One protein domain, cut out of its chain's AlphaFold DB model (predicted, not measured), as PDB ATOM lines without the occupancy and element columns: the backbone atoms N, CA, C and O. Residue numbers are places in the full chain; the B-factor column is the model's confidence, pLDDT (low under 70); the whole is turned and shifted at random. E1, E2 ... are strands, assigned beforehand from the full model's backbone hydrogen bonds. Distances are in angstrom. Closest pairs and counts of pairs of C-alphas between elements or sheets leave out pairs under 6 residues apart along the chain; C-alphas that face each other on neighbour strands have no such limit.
ATOM      1  N   LEU A 125     169.982 194.614  86.683       82.06
ATOM      2  CA  LEU A 125     168.895 193.848  86.092       82.06
ATOM      3  C   LEU A 125     167.968 194.789  85.329       82.06
ATOM      4  O   LEU A 125     167.554 195.833  85.845       82.06
ATOM      5  N   GLU A 126     167.612 194.403  84.106       82.31
ATOM      6  CA  GLU A 126     166.469 195.009  83.435       82.31
ATOM      7  C   GLU A 126     165.208 194.682  84.241       82.31
ATOM      8  O   GLU A 126     165.059 193.585  84.780       82.31
ATOM      9  N   GLY A 127     164.327 195.674  84.395       77.50
ATOM     10  CA  GLY A 127     163.051 195.489  85.072       77.50
ATOM     11  C   GLY A 127     162.123 194.537  84.311       77.50
ATOM     12  O   GLY A 127     162.535 193.668  83.555       77.50
ATOM     13  N   GLU A 128     160.819 194.741  84.454       78.94
ATOM     14  CA  GLU A 128     159.777 193.891  83.851       78.94
ATOM     15  C   GLU A 128     159.703 193.954  82.303       78.94
ATOM     16  O   GLU A 128     158.664 193.653  81.726       78.94
ATOM     17  N   GLY A 129     160.742 194.431  81.608       76.75
ATOM     18  CA  GLY A 129     160.789 194.571  80.145       76.75
ATOM     19  C   GLY A 129     159.809 195.592  79.553       76.75
ATOM     20  O   GLY A 129     159.847 195.866  78.356       76.75
ATOM     21  N   ARG A 130     158.937 196.194  80.373       85.00
ATOM     22  CA  ARG A 130     157.992 197.236  79.957       85.00
ATOM     23  C   ARG A 130     158.563 198.641  80.103       85.00
ATOM     24  O   ARG A 130     159.344 198.936  81.010       85.00
ATOM     25  N   ALA A 131     158.091 199.529  79.234       89.44
ATOM     26  CA  ALA A 131     158.309 200.957  79.381       89.44
ATOM     27  C   ALA A 131     157.336 201.550  80.412       89.44
ATOM     28  O   ALA A 131     156.142 201.252  80.409       89.44
ATOM     29  N   TRP A 132     157.854 202.426  81.262       89.69
ATOM     30  CA  TRP A 132     157.111 203.165  82.274       89.69
ATOM     31  C   TRP A 132     156.895 204.598  81.815       89.69
ATOM     32  O   TRP A 132     157.747 205.172  81.136       89.69
ATOM     33  N   LYS A 133     155.758 205.188  82.174       93.19
ATOM     34  CA  LYS A 133     155.485 206.593  81.878       93.19
ATOM     35  C   LYS A 133     156.013 207.478  82.994       93.19
ATOM     36  O   LYS A 133     155.716 207.252  84.163       93.19
ATOM     37  N   LEU A 134     156.776 208.491  82.603       93.19
ATOM     38  CA  LEU A 134     157.212 209.548  83.495       93.19
ATOM     39  C   LEU A 134     156.047 210.501  83.764       93.19
ATOM     40  O   LEU A 134     155.358 210.932  82.839       93.19
ATOM     41  N   THR A 135     155.828 210.821  85.029       89.94
ATOM     42  CA  THR A 135     154.804 211.761  85.497       89.94
ATOM     43  C   THR A 135     155.468 213.021  86.052       89.94
ATOM     44  O   THR A 135     156.690 213.079  86.185       89.94
ATOM     45  N   SER A 136     154.678 214.027  86.431       86.56
ATOM     46  CA  SER A 136     155.174 215.190  87.184       86.56
ATOM     47  C   SER A 136     155.830 214.819  88.520       86.56
ATOM     48  O   SER A 136     156.613 215.603  89.045       86.56
ATOM     49  N   HIS A 137     155.539 213.629  89.054       85.62
ATOM     50  CA  HIS A 137     156.094 213.103  90.302       85.62
ATOM     51  C   HIS A 137     157.223 212.084  90.071       85.62
ATOM     52  O   HIS A 137     157.616 211.386  90.999       85.62
ATOM     53  N   GLY A 138     157.741 211.981  88.839       90.06
ATOM     54  CA  GLY A 138     158.755 210.997  88.456       90.06
ATOM     55  C   GLY A 138     158.155 209.686  87.953       90.06
ATOM     56  O   GLY A 138     157.110 209.680  87.291       90.06
ATOM     57  N   VAL A 139     158.836 208.569  88.222       91.31
ATOM     58  CA  VAL A 139     158.411 207.225  87.812       91.31
ATOM     59  C   VAL A 139     157.996 206.389  89.021       91.31
ATOM     60  O   VAL A 139     158.782 206.170  89.942       91.31
ATOM     61  N   ARG A 140     156.757 205.886  89.004       88.44
ATOM     62  CA  ARG A 140     156.248 204.995  90.049       88.44
ATOM     63  C   ARG A 140     156.592 203.546  89.735       88.44
ATOM     64  O   ARG A 140     156.114 203.002  88.744       88.44
ATOM     65  N   TRP A 141     157.377 202.905  90.592       87.81
ATOM     66  CA  TRP A 141     157.822 201.524  90.418       87.81
ATOM     67  C   TRP A 141     157.885 200.789  91.759       87.81
ATOM     68  O   TRP A 141     158.358 201.331  92.755       87.81
ATOM     69  N   ARG A 142     157.357 199.557  91.811       85.56
ATOM     70  CA  ARG A 142     157.254 198.740  93.043       85.56
ATOM     71  C   ARG A 142     156.695 199.504  94.255       85.56
ATOM     72  O   ARG A 142     157.180 199.381  95.374       85.56
ATOM     73  N   GLY A 143     155.664 200.315  94.019       85.38
ATOM     74  CA  GLY A 143     154.972 201.056  95.075       85.38
ATOM     75  C   GLY A 143     155.701 202.304  95.587       85.38
ATOM     76  O   GLY A 143     155.221 202.915  96.543       85.38
ATOM     77  N   ARG A 144     156.804 202.717  94.951       86.56
ATOM     78  CA  ARG A 144     157.592 203.906  95.309       86.56
ATOM     79  C   ARG A 144     157.767 204.829  94.107       86.56
ATOM     80  O   ARG A 144     157.763 204.358  92.972       86.56
ATOM     81  N   ASP A 145     157.915 206.120  94.369       87.38
ATOM     82  CA  ASP A 145     158.163 207.138  93.350       87.38
ATOM     83  C   ASP A 145     159.652 207.483  93.323       87.38
ATOM     84  O   ASP A 145     160.247 207.773  94.359       87.38
ATOM     85  N   TYR A 146     160.249 207.408  92.135       87.50
ATOM     86  CA  TYR A 146     161.654 207.718  91.899       87.50
ATOM     87  C   TYR A 146     161.753 208.975  91.044       87.50
ATOM     88  O   TYR A 146     161.131 209.065  89.980       87.50
ATOM     89  N   VAL A 147     162.552 209.934  91.504       89.06
ATOM     90  CA  VAL A 147     162.745 211.233  90.858       89.06
ATOM     91  C   VAL A 147     164.237 211.460  90.674       89.06
ATOM     92  O   VAL A 147     165.002 211.268  91.607       89.06
ATOM     93  N   GLY A 148     164.634 211.886  89.478       85.69
ATOM     94  CA  GLY A 148     165.978 212.389  89.201       85.69
ATOM     95  C   GLY A 148     165.902 213.796  88.616       85.69
ATOM     96  O   GLY A 148     164.904 214.149  87.987       85.69
ATOM     97  N   ALA A 149     166.958 214.596  88.777       85.81
ATOM     98  CA  ALA A 149     166.981 215.989  88.310       85.81
ATOM     99  C   ALA A 149     166.652 216.131  86.808       85.81
ATOM    100  O   ALA A 149     165.966 217.066  86.398       85.81
ATOM    101  N   TRP A 150     167.062 215.154  85.993       85.94
ATOM    102  CA  TRP A 150     166.805 215.121  84.551       85.94
ATOM    103  C   TRP A 150     165.323 214.934  84.175       85.94
ATOM    104  O   TRP A 150     164.955 215.126  83.018       85.94
ATOM    105  N   MET A 151     164.466 214.542  85.123       90.31
ATOM    106  CA  MET A 151     163.056 214.227  84.876       90.31
ATOM    107  C   MET A 151     162.155 215.469  84.807       90.31
ATOM    108  O   MET A 151     161.031 215.389  84.301       90.31
ATOM    109  N   ALA A 152     162.621 216.621  85.297       88.25
ATOM    110  CA  ALA A 152     161.850 217.859  85.278       88.25
ATOM    111  C   ALA A 152     161.482 218.258  83.834       88.25
ATOM    112  O   ALA A 152     162.323 218.285  82.939       88.25
ATOM    113  N   GLY A 153     160.196 218.537  83.592       88.56
ATOM    114  CA  GLY A 153     159.687 218.890  82.260       88.56
ATOM    115  C   GLY A 153     159.620 217.731  81.252       88.56
ATOM    116  O   GLY A 153     159.300 217.966  80.093       88.56
ATOM    117  N   GLN A 154     159.886 216.486  81.666       91.00
ATOM    118  CA  GLN A 154     159.875 215.304  80.788       91.00
ATOM    119  C   GLN A 154     158.591 214.455  80.913       91.00
ATOM    120  O   GLN A 154     158.572 213.290  80.507       91.00
ATOM    121  N   ALA A 155     157.520 214.997  81.507       91.81
ATOM    122  CA  ALA A 155     156.271 214.265  81.731       91.81
ATOM    123  C   ALA A 155     155.703 213.678  80.422       91.81
ATOM    124  O   ALA A 155     155.716 214.315  79.373       91.81
ATOM    125  N   GLY A 156     155.218 212.435  80.480       90.12
ATOM    126  CA  GLY A 156     154.719 211.671  79.331       90.12
ATOM    127  C   GLY A 156     155.780 210.834  78.601       90.12
ATOM    128  O   GLY A 156     155.421 209.924  77.836       90.12
ATOM    129  N   ARG A 157     157.074 211.069  78.866       93.19
ATOM    130  CA  ARG A 157     158.180 210.286  78.297       93.19
ATOM    131  C   ARG A 157     158.137 208.836  78.783       93.19
ATOM    132  O   ARG A 157     157.878 208.561  79.951       93.19
ATOM    133  N   SER A 158     158.391 207.905  77.867       93.00
ATOM    134  CA  SER A 158     158.542 206.484  78.191       93.00
ATOM    135  C   SER A 158     159.982 206.194  78.625       93.00
ATOM    136  O   SER A 158     160.920 206.566  77.920       93.00
ATOM    137  N   VAL A 159     160.160 205.520  79.760       90.44
ATOM    138  CA  VAL A 159     161.463 205.178  80.351       90.44
ATOM    139  C   VAL A 159     161.551 203.679  80.637       90.44
ATOM    140  O   VAL A 159     160.530 203.021  80.827       90.44
ATOM    141  N   ARG A 160     162.762 203.121  80.677       89.25
ATOM    142  CA  ARG A 160     163.008 201.751  81.152       89.25
ATOM    143  C   ARG A 160     163.717 201.803  82.495       89.25
ATOM    144  O   ARG A 160     164.550 202.676  82.713       89.25
ATOM    145  N   ILE A 161     163.368 200.870  83.371       87.12
ATOM    146  CA  ILE A 161     163.930 200.788  84.717       87.12
ATOM    147  C   ILE A 161     164.954 199.665  84.748       87.12
ATOM    148  O   ILE A 161     164.682 198.557  84.279       87.12
ATOM    149  N   ARG A 162     166.110 199.969  85.330       86.06
ATOM    150  CA  ARG A 162     167.117 198.995  85.733       86.06
ATOM    151  C   ARG A 162     167.340 199.108  87.231       86.06
ATOM    152  O   ARG A 162     167.229 200.206  87.772       86.06
ATOM    153  N   TYR A 163     167.615 197.994  87.900       83.06
ATOM    154  CA  TYR A 163     167.778 197.980  89.353       83.06
ATOM    155  C   TYR A 163     168.779 196.923  89.826       83.06
ATOM    156  O   TYR A 163     169.043 195.941  89.131       83.06
ATOM    157  N   ILE A 164     169.301 197.120  91.036       82.25
ATOM    158  CA  ILE A 164     170.094 196.131  91.766       82.25
ATOM    159  C   ILE A 164     169.206 195.592  92.900       82.25
ATOM    160  O   ILE A 164     168.673 196.388  93.678       82.25
TER     161      ILE A 164
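This is residues 125 to 164 of the 172 residues of the protein "Mu-transpos_C domain-containing protein" of Streptomyces sp. RB17 (UniProt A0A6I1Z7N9). With little regular structure, the printed part is mostly two long unnamed stretches, residues 125 to 138 and 147 to 164, tied together by two short antiparallel pairings, and between them in the chain a small hairpin, E1 and E2, folds back. The pairings join residues 125 to 126 with 162 to 163, and residues 132 to 133 with 158 to 159. The printed part has 40 residues with no named helix and two antiparallel strands, E1 then E2, class all strand, though these hold only 6 residues. It is compact, radius of gyration of the C-alphas 9.8 A, yet elongated, spanning 27 by 16 by 16 A.

E1, residues 139 to 141, and E2, residues 144 to 146, form a hairpin with a tight link and 143 degrees between their directions. The C-alphas of Arg 140 and Asp 145 face each other at 4.4 A. N 141 and O 144, 2.8 A apart, are within hydrogen-bond range.

E1 begins at C-alpha 139 (158.411, 207.225, 87.812) and is 6.3 A long. E2 is 6.5 A long and ends at C-alpha 146 (161.654, 207.718, 91.899).

The two C-alphas farthest apart, of Leu 125 and Gly 153, are 27.0 A apart. The printed part has no cut, and no printed residue is under 70 in pLDDT.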